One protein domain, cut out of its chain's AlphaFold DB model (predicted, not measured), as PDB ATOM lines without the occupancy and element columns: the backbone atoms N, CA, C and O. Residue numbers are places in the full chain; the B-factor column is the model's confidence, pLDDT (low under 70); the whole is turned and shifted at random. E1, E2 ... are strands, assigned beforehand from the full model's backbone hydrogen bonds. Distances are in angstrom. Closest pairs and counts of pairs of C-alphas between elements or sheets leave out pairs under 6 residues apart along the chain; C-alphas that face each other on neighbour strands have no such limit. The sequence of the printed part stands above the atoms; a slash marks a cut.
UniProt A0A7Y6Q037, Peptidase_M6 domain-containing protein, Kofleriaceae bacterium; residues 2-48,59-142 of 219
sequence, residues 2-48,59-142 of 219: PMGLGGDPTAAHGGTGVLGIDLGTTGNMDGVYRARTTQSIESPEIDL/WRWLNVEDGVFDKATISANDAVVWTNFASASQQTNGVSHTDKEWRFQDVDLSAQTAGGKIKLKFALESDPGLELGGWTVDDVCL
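AT A GLANCE: This is residues 2 to 48 and 59 to 142 of the 219 residues of the protein "Peptidase_M6 domain-containing protein" of Kofleriaceae bacterium (UniProt A0A7Y6Q037). With little regular structure, the domain is a sandwich, two sheets face to face: E1-E6-E3-E4 and the smaller E5-E2-E7, both antiparallel. Residues 19 to 20 pair with E7, tying the long loop 2 to 36 to the smaller sheet. The 131 printed residues, all strand in class, have seven named strands, E1 to E7 along the chain, holding 44; compact, radius of gyration 15.0 A, spans 42 by 38 by 24 A.

HOW THE PARTS SIT: Within hydrogen-bond range, E6 (120 to 125) pairs with E1 (37 to 42), N 39 and O 124 at 2.9 A, and E3 (71 to 76), N 73 and O 123 at 2.8 A. E3 and E4 (79 to 83) form a hairpin, N 74 and O 82 at 2.9 A. E2 (59 to 64) pairs with E7 (134 to 142), N 61 and O 136 at 2.8 A, and E5 (103 to 108), N 60 and O 103 at 2.8 A. The closest C-alphas of E6 and E7, Leu 124 and Gly 134, are 7.2 A apart.

IN THESE COORDINATES: E1 begins at C-alpha 37 (171.825, 189.545, 231.137). E7, 22.2 A, bends by 72 degrees at residue 139 and ends at C-alpha 142 (154.466, 211.151, 227.183).

THE WHOLE: Residues 49 to 58 are not printed; C-alphas 48 and 59 are 21.6 A apart. Links E4 to E5 and E5 to E6 are long. Residues 24 to 26 and 89 to 94 have pLDDT under 70.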
ATOM      1  N   PRO A   2     150.798 188.487 226.606       77.81
ATOM      2  CA  PRO A   2     151.204 187.955 227.896       77.81
ATOM      3  C   PRO A   2     150.206 186.846 228.284       77.81
ATOM      4  O   PRO A   2     149.067 186.850 227.807       77.81
ATOM      5  N   MET A   3     150.653 185.829 229.022       81.12
ATOM      6  CA  MET A   3     149.892 184.573 229.203       81.12
ATOM      7  C   MET A   3     149.809 184.109 230.664       81.12
ATOM      8  O   MET A   3     149.278 183.028 230.928       81.12
ATOM      9  N   GLY A   4     150.305 184.895 231.617       80.31
ATOM     10  CA  GLY A   4     150.417 184.509 233.023       80.31
ATOM     11  C   GLY A   4     151.670 183.693 233.361       80.31
ATOM     12  O   GLY A   4     151.731 183.094 234.436       80.31
ATOM     13  N   LEU A   5     152.644 183.600 232.454       82.50
ATOM     14  CA  LEU A   5     153.867 182.816 232.639       82.50
ATOM     15  C   LEU A   5     154.937 183.646 233.360       82.50
ATOM     16  O   LEU A   5     155.012 184.858 233.202       82.50
ATOM     17  N   GLY A   6     155.712 183.012 234.246       81.88
ATOM     18  CA  GLY A   6     156.686 183.716 235.098       81.88
ATOM     19  C   GLY A   6     156.089 184.794 236.020       81.88
ATOM     20  O   GLY A   6     156.824 185.550 236.657       81.88
ATOM     21  N   GLY A   7     154.757 184.860 236.124       85.44
ATOM     22  CA  GLY A   7     154.018 185.868 236.879       85.44
ATOM     23  C   GLY A   7     153.601 187.102 236.074       85.44
ATOM     24  O   GLY A   7     153.025 188.003 236.677       85.44
ATOM     25  N   ASP A   8     153.872 187.171 234.766       86.12
ATOM     26  CA  ASP A   8     153.393 188.237 233.869       86.12
ATOM     27  C   ASP A   8     151.837 188.301 233.811       86.12
ATOM     28  O   ASP A   8     151.160 187.448 234.396       86.12
ATOM     29  N   PRO A   9     151.216 189.336 233.213       90.00
ATOM     30  CA  PRO A   9     149.758 189.412 233.147       90.00
ATOM     31  C   PRO A   9     149.175 188.369 232.180       90.00
ATOM     32  O   PRO A   9     149.839 187.871 231.281       90.00
ATOM     33  N   THR A  10     147.886 188.054 232.302       90.12
ATOM     34  CA  THR A  10     147.206 187.133 231.367       90.12
ATOM     35  C   THR A  10     146.650 187.821 230.117       90.12
ATOM     36  O   THR A  10     146.166 187.147 229.209       90.12
ATOM     37  N   ALA A  11     146.686 189.153 230.075       88.75
ATOM     38  CA  ALA A  11     146.239 189.972 228.956       88.75
ATOM     39  C   ALA A  11     146.961 191.331 228.959       88.75
ATOM     40  O   ALA A  11     147.506 191.747 229.983       88.75
ATOM     41  N   ALA A  12     146.955 192.009 227.807       88.38
ATOM     42  CA  ALA A  12     147.304 193.427 227.722       88.38
ATOM     43  C   ALA A  12     146.390 194.261 228.642       88.38
ATOM     44  O   ALA A  12     145.308 193.796 229.013       88.38
ATOM     45  N   HIS A  13     146.830 195.455 229.035       87.12
ATOM     46  CA  HIS A  13     145.965 196.377 229.765       87.12
ATOM     47  C   HIS A  13     144.881 196.917 228.825       87.12
ATOM     48  O   HIS A  13     143.696 196.837 229.147       87.12
ATOM     49  N   GLY A  14     145.297 197.390 227.646       82.00
ATOM     50  CA  GLY A  14     144.431 197.901 226.588       82.00
ATOM     51  C   GLY A  14     144.654 197.170 225.261       82.00
ATOM     52  O   GLY A  14     145.765 196.772 224.908       82.00
ATOM     53  N   GLY A  15     143.585 196.977 224.486       80.56
ATOM     54  CA  GLY A  15     143.669 196.387 223.148       80.56
ATOM     55  C   GLY A  15     144.375 195.019 223.102       80.56
ATOM     56  O   GLY A  15     144.100 194.118 223.894       80.56
ATOM     57  N   THR A  16     145.257 194.830 222.113       78.94
ATOM     58  CA  THR A  16     145.986 193.565 221.899       78.94
ATOM     59  C   THR A  16     147.502 193.741 221.798       78.94
ATOM     60  O   THR A  16     148.189 192.847 221.313       78.94
ATOM     61  N   GLY A  17     148.039 194.908 222.134       81.38
ATOM     62  CA  GLY A  17     149.477 195.171 222.102       81.38
ATOM     63  C   GLY A  17     150.027 195.140 223.515       81.38
ATOM     64  O   GLY A  17     149.344 195.549 224.431       81.38
ATOM     65  N   VAL A  18     151.240 194.636 223.713       86.94
ATOM     66  CA  VAL A  18     151.958 194.859 224.970       86.94
ATOM     67  C   VAL A  18     153.449 194.745 224.707       86.94
ATOM     68  O   VAL A  18     153.887 194.007 223.815       86.94
ATOM     69  N   LEU A  19     154.237 195.444 225.506       89.06
ATOM     70  CA  LEU A  19     155.682 195.332 225.508       89.06
ATOM     71  C   LEU A  19     156.126 194.585 226.764       89.06
ATOM     72  O   LEU A  19     155.777 194.975 227.868       89.06
ATOM     73  N   GLY A  20     156.937 193.540 226.628       88.50
ATOM     74  CA  GLY A  20     157.420 192.819 227.801       88.50
ATOM     75  C   GLY A  20     158.504 191.798 227.508       88.50
ATOM     76  O   GLY A  20     158.917 191.610 226.357       88.50
ATOM     77  N   ILE A  21     159.001 191.175 228.572       87.00
ATOM     78  CA  ILE A  21     160.046 190.157 228.508       87.00
ATOM     79  C   ILE A  21     159.407 188.783 228.310       87.00
ATOM     80  O   ILE A  21     158.473 188.424 229.006       87.00
ATOM     81  N   ASP A  22     159.945 188.037 227.343       82.81
ATOM     82  CA  ASP A  22     159.614 186.629 227.086       82.81
ATOM     83  C   ASP A  22     158.111 186.304 226.991       82.81
ATOM     84  O   ASP A  22     157.617 185.300 227.492       82.81
ATOM     85  N   LEU A  23     157.371 187.174 226.304       77.25
ATOM     86  CA  LEU A  23     155.925 187.053 226.161       77.25
ATOM     87  C   LEU A  23     155.545 185.944 225.164       77.25
ATOM     88  O   LEU A  23     155.612 186.154 223.948       77.25
ATOM     89  N   GLY A  24     155.078 184.790 225.643       66.69
ATOM     90  CA  GLY A  24     154.462 183.767 224.791       66.69
ATOM     91  C   GLY A  24     154.675 182.328 225.253       66.69
ATOM     92  O   GLY A  24     155.168 182.074 226.339       66.69
ATOM     93  N   THR A  25     154.268 181.375 224.408       62.78
ATOM     94  CA  THR A  25     154.292 179.926 224.703       62.78
ATOM     95  C   THR A  25     155.032 179.098 223.650       62.78
ATOM     96  O   THR A  25     155.044 177.867 223.705       62.78
ATOM     97  N   THR A  26     155.620 179.741 222.638       62.03
ATOM     98  CA  THR A  26     156.270 179.044 221.522       62.03
ATOM     99  C   THR A  26     157.781 178.994 221.707       62.03
ATOM    100  O   THR A  26     158.433 180.029 221.804       62.03
ATOM    101  N   GLY A  27     158.361 177.794 221.664       71.50
ATOM    102  CA  GLY A  27     159.796 177.597 221.882       71.50
ATOM    103  C   GLY A  27     160.154 177.607 223.371       71.50
ATOM    104  O   GLY A  27     159.388 177.107 224.185       71.50
ATOM    105  N   ASN A  28     161.317 178.166 223.721       71.12
ATOM    106  CA  ASN A  28     161.781 178.299 225.112       71.12
ATOM    107  C   ASN A  28     161.297 179.617 225.743       71.12
ATOM    108  O   ASN A  28     162.111 180.323 226.333       71.12
ATOM    109  N   MET A  29     160.034 179.978 225.507       76.81
ATOM    110  CA  MET A  29     159.400 181.124 226.159       76.81
ATOM    111  C   MET A  29     158.679 180.592 227.397       76.81
ATOM    112  O   MET A  29     157.620 179.975 227.274       76.81
ATOM    113  N   ASP A  30     159.319 180.702 228.553       81.75
ATOM    114  CA  ASP A  30     158.803 180.273 229.859       81.75
ATOM    115  C   ASP A  30     158.260 181.448 230.684       81.75
ATOM    116  O   ASP A  30     157.751 181.252 231.791       81.75
ATOM    117  N   GLY A  31     158.297 182.650 230.104       85.31
ATOM    118  CA  GLY A  31     157.755 183.866 230.684       85.31
ATOM    119  C   GLY A  31     158.654 184.460 231.750       85.31
ATOM    120  O   GLY A  31     158.178 185.306 232.494       85.31
ATOM    121  N   VAL A  32     159.919 184.034 231.864       90.50
ATOM    122  CA  VAL A  32     160.878 184.643 232.794       90.50
ATOM    123  C   VAL A  32     162.027 185.336 232.067       90.50
ATOM    124  O   VAL A  32     162.419 184.999 230.946       90.50
ATOM    125  N   TYR A  33     162.609 186.353 232.702       91.75
ATOM    126  CA  TYR A  33     163.856 186.924 232.205       91.75
ATOM    127  C   TYR A  33     165.018 185.938 232.342       91.75
ATOM    128  O   TYR A  33     164.977 184.987 233.102       91.75
ATOM    129  N   ARG A  34     166.105 186.165 231.597       91.00
ATOM    130  CA  ARG A  34     167.285 185.288 231.650       91.00
ATOM    131  C   ARG A  34     168.297 185.791 232.666       91.00
ATOM    132  O   ARG A  34     168.641 186.973 232.597       91.00
ATOM    133  N   ALA A  35     168.881 184.912 233.479       93.12
ATOM    134  CA  ALA A  35     170.024 185.236 234.334       93.12
ATOM    135  C   ALA A  35     171.238 185.802 233.575       93.12
ATOM    136  O   ALA A  35     171.528 185.441 232.424       93.12
ATOM    137  N   ARG A  36     172.017 186.637 234.273       94.56
ATOM    138  CA  ARG A  36     173.283 187.254 233.822       94.56
ATOM    139  C   ARG A  36     173.166 188.056 232.531       94.56
ATOM    140  O   ARG A  36     174.090 188.057 231.699       94.56
ATOM    141  N   THR A  37     172.040 188.727 232.329       93.44
ATOM    142  CA  THR A  37     171.825 189.545 231.137       93.44
ATOM    143  C   THR A  37     171.405 190.958 231.484       93.44
ATOM    144  O   THR A  37     170.849 191.238 232.537       93.44
ATOM    145  N   THR A  38     171.667 191.865 230.549       94.38
ATOM    146  CA  THR A  38     170.923 193.116 230.463       94.38
ATOM    147  C   THR A  38     169.952 192.993 229.301       94.38
ATOM    148  O   THR A  38     170.369 192.794 228.153       94.38
ATOM    149  N   GLN A  39     168.666 193.096 229.602       92.88
ATOM    150  CA  GLN A  39     167.589 193.170 228.625       92.88
ATOM    151  C   GLN A  39     167.012 194.573 228.671       92.88
ATOM    152  O   GLN A  39     166.778 195.116 229.744       92.88
ATOM    153  N   SER A  40     166.815 195.194 227.515       94.12
ATOM    154  CA  SER A  40     166.236 196.527 227.475       94.12
ATOM    155  C   SER A  40     165.528 196.788 226.168       94.12
ATOM    156  O   SER A  40     165.880 196.219 225.131       94.12
ATOM    157  N   ILE A  41     164.619 197.743 226.230       90.75
ATOM    158  CA  ILE A  41     164.028 198.404 225.082       90.75
ATOM    159  C   ILE A  41     164.159 199.906 225.259       90.75
ATOM    160  O   ILE A  41     164.116 200.422 226.374       90.75
ATOM    161  N   GLU A  42     164.368 200.586 224.145       92.56
ATOM    162  CA  GLU A  42     164.639 202.006 224.104       92.56
ATOM    163  C   GLU A  42     163.796 202.637 223.004       92.56
ATOM    164  O   GLU A  42     163.659 202.067 221.917       92.56
ATOM    165  N   SER A  43     163.213 203.791 223.295       91.06
ATOM    166  CA  SER A  43     162.500 204.579 222.305       91.06
ATOM    167  C   SER A  43     163.458 205.149 221.253       91.06
ATOM    168  O   SER A  43     164.664 205.278 221.494       91.06
ATOM    169  N   PRO A  44     162.942 205.590 220.097       89.88
ATOM    170  CA  PRO A  44     163.587 206.645 219.329       89.88
ATOM    171  C   PRO A  44     163.785 207.913 220.172       89.88
ATOM    172  O   PRO A  44     163.232 208.054 221.264       89.88
ATOM    173  N   GLU A  45     164.570 208.848 219.650       88.75
ATOM    174  CA  GLU A  45     164.588 210.208 220.182       88.75
ATOM    175  C   GLU A  45     163.260 210.898 219.846       88.75
ATOM    176  O   GLU A  45     162.784 210.830 218.713       88.75
ATOM    177  N   ILE A  46     162.661 211.525 220.850       85.94
ATOM    178  CA  ILE A  46     161.344 212.154 220.804       85.94
ATOM    179  C   ILE A  46     161.574 213.653 220.972       85.94
ATOM    180  O   ILE A  46     162.169 214.069 221.966       85.94
ATOM    181  N   ASP A  47     161.134 214.455 220.006       82.56
ATOM    182  CA  ASP A  47     161.177 215.915 220.107       82.56
ATOM    183  C   ASP A  47     160.097 216.397 221.083       82.56
ATOM    184  O   ASP A  47     158.926 216.050 220.936       82.56
ATOM    185  N   LEU A  48     160.498 217.172 222.089       80.56
ATOM    186  CA  LEU A  48     159.597 217.738 223.092       80.56
ATOM    187  C   LEU A  48     158.966 219.054 222.632       80.56
ATOM    188  O   LEU A  48     158.127 219.593 223.347       80.56
ATOM    189  N   TRP A  59     150.882 201.914 231.965       93.94
ATOM    190  CA  TRP A  59     150.486 200.780 232.793       93.94
ATOM    191  C   TRP A  59     151.649 199.812 232.953       93.94
ATOM    192  O   TRP A  59     152.306 199.422 231.986       93.94
ATOM    193  N   ARG A  60     151.916 199.424 234.200       96.06
ATOM    194  CA  ARG A  60     152.990 198.502 234.566       96.06
ATOM    195  C   ARG A  60     152.437 197.207 235.129       96.06
ATOM    196  O   ARG A  60     151.573 197.223 236.004       96.06
ATOM    197  N   TRP A  61     153.053 196.111 234.718       96.38
ATOM    198  CA  TRP A  61     153.073 194.857 235.446       96.38
ATOM    199  C   TRP A  61     154.522 194.377 235.553       96.38
ATOM    200  O   TRP A  61     155.163 194.069 234.548       96.38
ATOM    201  N   LEU A  62     155.070 194.357 236.765       96.25
ATOM    202  CA  LEU A  62     156.474 194.041 237.013       96.25
ATOM    203  C   LEU A  62     156.622 192.942 238.065       96.25
ATOM    204  O   LEU A  62     156.092 193.055 239.170       96.25
ATOM    205  N   ASN A  63     157.416 191.920 237.741       94.88
ATOM    206  CA  ASN A  63     157.908 190.943 238.710       94.88
ATOM    207  C   ASN A  63     159.417 190.816 238.590       94.88
ATOM    208  O   ASN A  63     159.918 190.314 237.591       94.88
ATOM    209  N   VAL A  64     160.147 191.274 239.591       94.94
ATOM    210  CA  VAL A  64     161.608 191.226 239.584       94.94
ATOM    211  C   VAL A  64     162.094 190.893 240.981       94.94
ATOM    212  O   VAL A  64     161.476 191.323 241.963       94.94
ATOM    213  N   GLU A  65     163.165 190.102 241.068       93.88
ATOM    214  CA  GLU A  65     163.839 189.871 242.339       93.88
ATOM    215  C   GLU A  65     164.189 191.220 242.995       93.88
ATOM    216  O   GLU A  65     164.210 192.283 242.365       93.88
ATOM    217  N   ASP A  66     164.377 191.196 244.310       93.31
ATOM    218  CA  ASP A  66     164.795 192.363 245.077       93.31
ATOM    219  C   ASP A  66     165.940 193.121 244.373       93.31
ATOM    220  O   ASP A  66     166.895 192.513 243.886       93.31
ATOM    221  N   GLY A  67     165.854 194.457 244.343       93.44
ATOM    222  CA  GLY A  67     166.752 195.351 243.599       93.44
ATOM    223  C   GLY A  67     168.234 195.270 243.965       93.44
ATOM    224  O   GLY A  67     169.085 195.849 243.279       93.44
ATOM    225  N   VAL A  68     168.567 194.574 245.051       91.19
ATOM    226  CA  VAL A  68     169.946 194.199 245.378       91.19
ATOM    227  C   VAL A  68     170.524 193.214 244.359       91.19
ATOM    228  O   VAL A  68     171.710 193.330 244.034       91.19
ATOM    229  N   PHE A  69     169.710 192.279 243.871       92.56
ATOM    230  CA  PHE A  69     170.089 191.222 242.932       92.56
ATOM    231  C   PHE A  69     169.749 191.641 241.502       92.56
ATOM    232  O   PHE A  69     170.661 191.837 240.693       92.56
ATOM    233  N   ASP A  70     168.472 191.940 241.243       94.88
ATOM    234  CA  ASP A  70     167.974 192.247 239.903       94.88
ATOM    235  C   ASP A  70     167.402 193.658 239.803       94.88
ATOM    236  O   ASP A  70     166.506 194.064 240.543       94.88
ATOM    237  N   LYS A  71     167.905 194.433 238.843       96.44
ATOM    238  CA  LYS A  71     167.607 195.866 238.728       96.44
ATOM    239  C   LYS A  71     166.752 196.158 237.514       96.44
ATOM    240  O   LYS A  71     167.244 196.209 236.384       96.44
ATOM    241  N   ALA A  72     165.476 196.411 237.765       97.81
ATOM    242  CA  ALA A  72     164.547 196.984 236.810       97.81
ATOM    243  C   ALA A  72     164.645 198.515 236.876       97.81
ATOM    244  O   ALA A  72     164.435 199.107 237.930       97.81
ATOM    245  N   THR A  73     164.954 199.167 235.757       98.31
ATOM    246  CA  THR A  73     165.149 200.622 235.690       98.31
ATOM    247  C   THR A  73     164.395 201.250 234.527       98.31
ATOM    248  O   THR A  73     164.220 200.631 233.473       98.31
ATOM    249  N   ILE A  74     163.991 202.503 234.726       98.19
ATOM    250  CA  ILE A  74     163.560 203.410 233.662       98.19
ATOM    251  C   ILE A  74     164.571 204.544 233.607       98.19
ATOM    252  O   ILE A  74     164.873 205.152 234.638       98.19
ATOM    253  N   SER A  75     165.089 204.837 232.419       97.94
ATOM    254  CA  SER A  75     165.951 205.998 232.203       97.94
ATOM    255  C   SER A  75     165.415 206.913 231.114       97.94
ATOM    256  O   SER A  75     164.918 206.433 230.097       97.94
ATOM    257  N   ALA A  76     165.585 208.217 231.314       97.06
ATOM    258  CA  ALA A  76     165.337 209.262 230.333       97.06
ATOM    259  C   ALA A  76     166.658 209.982 230.037       97.06
ATOM    260  O   ALA A  76     167.289 210.506 230.955       97.06
ATOM    261  N   ASN A  77     167.093 209.981 228.773       95.25
ATOM    262  CA  ASN A  77     168.391 210.533 228.357       95.25
ATOM    263  C   ASN A  77     169.556 209.984 229.206       95.25
ATOM    264  O   ASN A  77     170.349 210.738 229.763       95.25
ATOM    265  N   ASP A  78     169.602 208.656 229.359       93.50
ATOM    266  CA  ASP A  78     170.558 207.894 230.184       93.50
ATOM    267  C   ASP A  78     170.492 208.131 231.710       93.50
ATOM    268  O   ASP A  78     171.070 207.353 232.474       93.50
ATOM    269  N   ALA A  79     169.748 209.130 232.190       97.00
ATOM    270  CA  ALA A  79     169.519 209.344 233.616       97.00
ATOM    271  C   ALA A  79     168.428 208.397 234.134       97.00
ATOM    272  O   ALA A  79     167.320 208.373 233.603       97.00
ATOM    273  N   VAL A  80     168.719 207.623 235.185       97.75
ATOM    274  CA  VAL A  80     167.722 206.759 235.838       97.75
ATOM    275  C   VAL A  80     166.697 207.629 236.563       97.75
ATOM    276  O   VAL A  80     167.050 208.375 237.474       97.75
ATOM    277  N   VAL A  81     165.433 207.509 236.163       97.75
ATOM    278  CA  VAL A  81     164.289 208.240 236.738       97.75
ATOM    279  C   VAL A  81     163.428 207.355 237.638       97.75
ATOM    280  O   VAL A  81     162.667 207.856 238.459       97.75
ATOM    281  N   TRP A  82     163.565 206.031 237.521       97.69
ATOM    282  CA  TRP A  82     162.891 205.067 238.385       97.69
ATOM    283  C   TRP A  82     163.682 203.755 238.474       97.69
ATOM    284  O   TRP A  82     164.305 203.332 237.497       97.69
ATOM    285  N   THR A  83     163.631 203.093 239.633       97.44
ATOM    286  CA  THR A  83     164.182 201.746 239.863       97.44
ATOM    287  C   THR A  83     163.292 200.960 240.824       97.44
ATOM    288  O   THR A  83     162.652 201.561 241.692       97.44
ATOM    289  N   ASN A  84     163.271 199.628 240.712       95.75
ATOM    290  CA  ASN A  84     162.635 198.775 241.720       95.75
ATOM    291  C   ASN A  84     163.323 198.922 243.086       95.75
ATOM    292  O   ASN A  84     164.501 199.277 243.182       95.75
ATOM    293  N   PHE A  85     162.564 198.650 244.148       93.38
ATOM    294  CA  PHE A  85     163.066 198.698 245.517       93.38
ATOM    295  C   PHE A  85     164.193 197.677 245.731       93.38
ATOM    296  O   PHE A  85     164.098 196.537 245.283       93.38
ATOM    297  N   ALA A  86     165.231 198.093 246.456       91.56
ATOM    298  CA  ALA A  86     166.332 197.244 246.896       91.56
ATOM    299  C   ALA A  86     166.350 197.218 248.428       91.56
ATOM    300  O   ALA A  86     166.459 198.274 249.064       91.56
ATOM    301  N   SER A  87     166.234 196.036 249.032       87.69
ATOM    302  CA  SER A  87     166.280 195.914 250.490       87.69
ATOM    303  C   SER A  87     167.685 196.180 251.038       87.69
ATOM    304  O   SER A  87     168.703 196.031 250.369       87.69
ATOM    305  N   ALA A  88     167.766 196.594 252.304       80.44
ATOM    306  CA  ALA A  88     169.041 196.952 252.925       80.44
ATOM    307  C   ALA A  88     169.960 195.744 253.224       80.44
ATOM    308  O   ALA A  88     171.110 195.946 253.611       80.44
ATOM    309  N   SER A  89     169.482 194.497 253.095       66.75
ATOM    310  CA  SER A  89     170.249 193.296 253.450       66.75
ATOM    311  C   SER A  89     170.151 192.218 252.372       66.75
ATOM    312  O   SER A  89     169.054 191.860 251.963       66.75
ATOM    313  N   GLN A  90     171.288 191.617 252.005       64.50
ATOM    314  CA  GLN A  90     171.361 190.482 251.070       64.50
ATOM    315  C   GLN A  90     170.831 189.151 251.658       64.50
ATOM    316  O   GLN A  90     171.108 188.079 251.121       64.50
ATOM    317  N   GLN A  91     170.134 189.168 252.801       58.28
ATOM    318  CA  GLN A  91     169.690 187.952 253.489       58.28
ATOM    319  C   GLN A  91     168.335 187.477 252.953       58.28
ATOM    320  O   GLN A  91     167.286 187.845 253.466       58.28
ATOM    321  N   THR A  92     168.414 186.676 251.887       55.31
ATOM    322  CA  THR A  92     167.596 185.509 251.466       55.31
ATOM    323  C   THR A  92     166.069 185.470 251.644       55.31
ATOM    324  O   THR A  92     165.492 184.434 251.360       55.31
ATOM    325  N   ASN A  93     165.390 186.550 252.020       54.88
ATOM    326  CA  ASN A  93     163.936 186.726 251.889       54.88
ATOM    327  C   ASN A  93     163.651 188.148 251.369       54.88
ATOM    328  O   ASN A  93     162.848 188.883 251.947       54.88
ATOM    329  N   GLY A  94     164.399 188.558 250.335       62.19
ATOM    330  CA  GLY A  94     164.320 189.888 249.729       62.19
ATOM    331  C   GLY A  94     162.890 190.249 249.330       62.19
ATOM    332  O   GLY A  94     162.102 189.387 248.931       62.19
ATOM    333  N   VAL A  95     162.540 191.529 249.458       82.44
ATOM    334  CA  VAL A  95     161.208 192.024 249.095       82.44
ATOM    335  C   VAL A  95     161.215 192.230 247.586       82.44
ATOM    336  O   VAL A  95     161.421 193.336 247.094       82.44
ATOM    337  N   SER A  96     161.044 191.126 246.855       91.06
ATOM    338  CA  SER A  96     160.903 191.151 245.399       91.06
ATOM    339  C   SER A  96     159.776 192.099 245.009       91.06
ATOM    340  O   SER A  96     158.738 192.168 245.679       91.06
ATOM    341  N   HIS A  97     159.964 192.834 243.918       93.75
ATOM    342  CA  HIS A  97     158.884 193.636 243.364       93.75
ATOM    343  C   HIS A  97     157.899 192.676 242.703       93.75
ATOM    344  O   HIS A  97     158.285 191.859 241.870       93.75
ATOM    345  N   THR A  98     156.628 192.752 243.078       93.88
ATOM    346  CA  THR A  98     155.591 191.879 242.526       93.88
ATOM    347  C   THR A  98     154.296 192.659 242.387       93.88
ATOM    348  O   THR A  98     153.601 192.904 243.375       93.88
ATOM    349  N   ASP A  99     153.962 193.038 241.159       95.81
ATOM    350  CA  ASP A  99     152.641 193.569 240.838       95.81
ATOM    351  C   ASP A  99     151.629 192.396 240.754       95.81
ATOM    352  O   ASP A  99     151.951 191.289 240.315       95.81
ATOM    353  N   LYS A 100     150.397 192.610 241.238       93.25
ATOM    354  CA  LYS A 100     149.292 191.619 241.217       93.25
ATOM    355  C   LYS A 100     148.118 192.031 240.331       93.25
ATOM    356  O   LYS A 100     147.142 191.298 240.205       93.25
ATOM    357  N   GLU A 101     148.228 193.213 239.758       94.12
ATOM    358  CA  GLU A 101     147.283 193.858 238.866       94.12
ATOM    359  C   GLU A 101     148.070 194.887 238.048       94.12
ATOM    360  O   GLU A 101     149.174 195.279 238.440       94.12
ATOM    361  N   TRP A 102     147.498 195.355 236.940       94.12
ATOM    362  CA  TRP A 102     148.062 196.476 236.203       94.12
ATOM    363  C   TRP A 102     148.103 197.725 237.092       94.12
ATOM    364  O   TRP A 102     147.098 198.138 237.671       94.12
ATOM    365  N   ARG A 103     149.285 198.327 237.224       95.00
ATOM    366  CA  ARG A 103     149.519 199.523 238.036       95.00
ATOM    367  C   ARG A 103     149.757 200.714 237.125       95.00
ATOM    368  O   ARG A 103     150.770 200.751 236.433       95.00
ATOM    369  N   PHE A 104     148.880 201.711 237.174       93.50
ATOM    370  CA  PHE A 104     149.145 202.994 236.527       93.50
ATOM    371  C   PHE A 104     150.345 203.661 237.193       93.50
ATOM    372  O   PHE A 104     150.452 203.673 238.425       93.50
ATOM    373  N   GLN A 105     151.265 204.175 236.392       94.62
ATOM    374  CA  GLN A 105     152.468 204.862 236.836       94.62
ATOM    375  C   GLN A 105     152.545 206.227 236.167       94.62
ATOM    376  O   GLN A 105     152.246 206.363 234.985       94.62
ATOM    377  N   ASP A 106     152.997 207.213 236.937       89.94
ATOM    378  CA  ASP A 106     153.173 208.587 236.492       89.94
ATOM    379  C   ASP A 106     154.510 209.115 237.024       89.94
ATOM    380  O   ASP A 106     154.713 209.230 238.236       89.94
ATOM    381  N   VAL A 107     155.452 209.355 236.113       93.31
ATOM    382  CA  VAL A 107     156.841 209.712 236.416       93.31
ATOM    383  C   VAL A 107     157.125 211.102 235.868       93.31
ATOM    384  O   VAL A 107     157.006 211.335 234.669       93.31
ATOM    385  N   ASP A 108     157.542 212.019 236.739       91.31
ATOM    386  CA  ASP A 108     157.978 213.353 236.331       91.31
ATOM    387  C   ASP A 108     159.332 213.278 235.612       91.31
ATOM    388  O   ASP A 108     160.313 212.780 236.168       91.31
ATOM    389  N   LEU A 109     159.373 213.773 234.375       94.44
ATOM    390  CA  LEU A 109     160.559 213.821 233.523       94.44
ATOM    391  C   LEU A 109     161.040 215.252 233.275       94.44
ATOM    392  O   LEU A 109     161.939 215.464 232.458       94.44
ATOM    393  N   SER A 110     160.470 216.245 233.960       90.69
ATOM    394  CA  SER A 110     160.736 217.665 233.702       90.69
ATOM    395  C   SER A 110     162.223 218.009 233.839       90.69
ATOM    396  O   SER A 110     162.773 218.768 233.042       90.69
ATOM    397  N   ALA A 111     162.927 217.364 234.774       93.19
ATOM    398  CA  ALA A 111     164.368 217.534 234.962       93.19
ATOM    399  C   ALA A 111     165.227 216.984 233.800       93.19
ATOM    400  O   ALA A 111     166.414 217.300 233.712       93.19
ATOM    401  N   GLN A 112     164.655 216.176 232.904       95.25
ATOM    402  CA  GLN A 112     165.344 215.554 231.767       95.25
ATOM    403  C   GLN A 112     165.063 216.258 230.428       95.25
ATOM    404  O   GLN A 112     165.574 215.824 229.395       95.25
ATOM    405  N   THR A 113     164.314 217.368 230.431       88.81
ATOM    406  CA  THR A 113     163.866 218.082 229.217       88.81
ATOM    407  C   THR A 113     164.853 219.123 228.680       88.81
ATOM    408  O   THR A 113     164.644 219.657 227.594       88.81
ATOM    409  N   ALA A 114     165.965 219.386 229.379       85.56
ATOM    410  CA  ALA A 114     166.911 220.463 229.049       85.56
ATOM    411  C   ALA A 114     167.513 220.397 227.625       85.56
ATOM    412  O   ALA A 114     168.025 221.396 227.129       85.56
ATOM    413  N   GLY A 115     167.461 219.236 226.962       82.25
ATOM    414  CA  GLY A 115     167.905 219.053 225.575       82.25
ATOM    415  C   GLY A 115     166.819 219.238 224.510       82.25
ATOM    416  O   GLY A 115     167.095 218.990 223.338       82.25
ATOM    417  N   GLY A 116     165.583 219.586 224.893       84.50
ATOM    418  CA  GLY A 116     164.423 219.679 223.993       84.50
ATOM    419  C   GLY A 116     163.991 218.341 223.382       84.50
ATOM    420  O   GLY A 116     163.066 218.295 222.584       84.50
ATOM    421  N   LYS A 117     164.662 217.251 223.749       89.75
ATOM    422  CA  LYS A 117     164.482 215.904 223.225       89.75
ATOM    423  C   LYS A 117     164.607 214.903 224.355       89.75
ATOM    424  O   LYS A 117     165.368 215.124 225.303       89.75
ATOM    425  N   ILE A 118     163.895 213.793 224.239       93.88
ATOM    426  CA  ILE A 118     163.932 212.733 225.236       93.88
ATOM    427  C   ILE A 118     164.026 211.357 224.596       93.88
ATOM    428  O   ILE A 118     163.461 211.089 223.537       93.88
ATOM    429  N   LYS A 119     164.751 210.466 225.262       94.75
ATOM    430  CA  LYS A 119     164.841 209.055 224.910       94.75
ATOM    431  C   LYS A 119     164.603 208.214 226.150       94.75
ATOM    432  O   LYS A 119     165.331 208.344 227.134       94.75
ATOM    433  N   LEU A 120     163.572 207.381 226.106       96.56
ATOM    434  CA  LEU A 120     163.157 206.514 227.198       96.56
ATOM    435  C   LEU A 120     163.755 205.125 227.030       96.56
ATOM    436  O   LEU A 120     163.825 204.596 225.922       96.56
ATOM    437  N   LYS A 121     164.115 204.495 228.142       96.44
ATOM    438  CA  LYS A 121     164.562 203.105 228.169       96.44
ATOM    439  C   LYS A 121     163.967 202.385 229.362       96.44
ATOM    440  O   LYS A 121     164.113 202.855 230.485       96.44
ATOM    441  N   PHE A 122     163.399 201.214 229.114       97.44
ATOM    442  CA  PHE A 122     163.072 200.231 230.143       97.44
ATOM    443  C   PHE A 122     164.152 199.156 230.107       97.44
ATOM    444  O   PHE A 122     164.452 198.607 229.042       97.44
ATOM    445  N   ALA A 123     164.776 198.877 231.245       97.06
ATOM    446  CA  ALA A 123     165.872 197.925 231.331       97.06
ATOM    447  C   ALA A 123     165.725 197.003 232.537       97.06
ATOM    448  O   ALA A 123     165.202 197.396 233.575       97.06
ATOM    449  N   LEU A 124     166.227 195.785 232.388       97.31
ATOM    450  CA  LEU A 124     166.379 194.804 233.444       97.31
ATOM    451  C   LEU A 124     167.796 194.237 233.392       97.31
ATOM    452  O   LEU A 124     168.224 193.701 232.366       97.31
ATOM    453  N   GLU A 125     168.518 194.376 234.493       97.38
ATOM    454  CA  GLU A 125     169.815 193.754 234.724       97.38
ATOM    455  C   GLU A 125     169.644 192.617 235.724       97.38
ATOM    456  O   GLU A 125     169.245 192.883 236.854       97.38
ATOM    457  N   SER A 126     169.948 191.388 235.300       95.69
ATOM    458  CA  SER A 126     169.798 190.193 236.126       95.69
ATOM    459  C   SER A 126     171.126 189.624 236.619       95.69
ATOM    460  O   SER A 126     172.154 189.656 235.918       95.69
ATOM    461  N   ASP A 127     171.099 189.049 237.811       93.75
ATOM    462  CA  ASP A 127     172.169 188.267 238.406       93.75
ATOM    463  C   ASP A 127     172.042 186.766 238.006       93.75
ATOM    464  O   ASP A 127     171.350 186.434 237.038       93.75
ATOM    465  N   PRO A 128     172.839 185.843 238.579       92.62
ATOM    466  CA  PRO A 128     172.735 184.402 238.313       92.62
ATOM    467  C   PRO A 128     171.577 183.661 239.009       92.62
ATOM    468  O   PRO A 128     171.528 182.438 238.874       92.62
ATOM    469  N   GLY A 129     170.800 184.353 239.836       89.31
ATOM    470  CA  GLY A 129     169.856 183.840 240.818       89.31
ATOM    471  C   GLY A 129     168.436 183.698 240.285       89.31
ATOM    472  O   GLY A 129     168.224 183.019 239.287       89.31
ATOM    473  N   LEU A 130     167.464 184.232 241.025       91.19
ATOM    474  CA  LEU A 130     166.043 183.969 240.813       91.19
ATOM    475  C   LEU A 130     165.508 184.766 239.624       91.19
ATOM    476  O   LEU A 130     165.464 185.989 239.658       91.19
ATOM    477  N   GLU A 131     164.978 184.074 238.617       91.94
ATOM    478  CA  GLU A 131     164.292 184.736 237.512       91.94
ATOM    479  C   GLU A 131     162.763 184.746 237.649       91.94
ATOM    480  O   GLU A 131     162.134 183.757 238.026       91.94
ATOM    481  N   LEU A 132     162.159 185.888 237.310       93.00
ATOM    482  CA  LEU A 132     160.714 186.149 237.353       93.00
ATOM    483  C   LEU A 132     160.244 186.770 236.023       93.00
ATOM    484  O   LEU A 132     161.007 186.846 235.063       93.00
ATOM    485  N   GLY A 133     158.995 187.231 235.942       92.31
ATOM    486  CA  GLY A 133     158.396 187.748 234.700       92.31
ATOM    487  C   GLY A 133     159.028 189.013 234.113       92.31
ATOM    488  O   GLY A 133     158.924 189.285 232.920       92.31
ATOM    489  N   GLY A 134     159.727 189.801 234.924       95.12
ATOM    490  CA  GLY A 134     160.354 191.046 234.500       95.12
ATOM    491  C   GLY A 134     159.334 192.111 234.099       95.12
ATOM    492  O   GLY A 134     158.251 192.205 234.676       95.12
ATOM    493  N   TRP A 135     159.720 192.958 233.143       96.19
ATOM    494  CA  TRP A 135     158.883 194.047 232.646       96.19
ATOM    495  C   TRP A 135     157.761 193.536 231.752       96.19
ATOM    496  O   TRP A 135     158.029 192.867 230.757       96.19
ATOM    497  N   THR A 136     156.540 193.976 232.036       94.38
ATOM    498  CA  THR A 136     155.454 194.090 231.063       94.38
ATOM    499  C   THR A 136     154.836 195.484 231.198       94.38
ATOM    500  O   THR A 136     154.527 195.934 232.302       94.38
ATOM    501  N   VAL A 137     154.729 196.218 230.094       94.12
ATOM    502  CA  VAL A 137     154.238 197.598 230.050       94.12
ATOM    503  C   VAL A 137     153.284 197.794 228.885       94.12
ATOM    504  O   VAL A 137     153.447 197.183 227.823       94.12
ATOM    505  N   ASP A 138     152.315 198.670 229.095       90.50
ATOM    506  CA  ASP A 138     151.280 198.991 228.121       90.50
ATOM    507  C   ASP A 138     150.870 200.465 228.207       90.50
ATOM    508  O   ASP A 138     151.199 201.145 229.186       90.50
ATOM    509  N   ASP A 139     150.198 200.956 227.164       86.38
ATOM    510  CA  ASP A 139     149.721 202.340 227.004       86.38
ATOM    511  C   ASP A 139     150.752 203.400 227.439       86.38
ATOM    512  O   ASP A 139     150.486 204.279 228.260       86.38
ATOM    513  N   VAL A 140     151.977 203.289 226.913       89.00
ATOM    514  CA  VAL A 140     153.074 204.215 227.223       89.00
ATOM    515  C   VAL A 140     152.857 205.543 226.496       89.00
ATOM    516  O   VAL A 140     152.966 205.606 225.269       89.00
ATOM    517  N   CYS A 141     152.630 206.617 227.250       84.25
ATOM    518  CA  CYS A 141     152.388 207.955 226.722       84.25
ATOM    519  C   CYS A 141     153.321 208.980 227.419       84.25
ATOM    520  O   CYS A 141     153.578 208.919 228.627       84.25
ATOM    521  N   LEU A 142     153.853 209.933 226.646       85.81
ATOM    522  CA  LEU A 142     154.466 211.151 227.183       85.81
ATOM    523  C   LEU A 142     153.416 212.256 227.191       85.81
ATOM    524  O   LEU A 142     152.793 212.514 226.163       85.81
TER     525      LEU A 142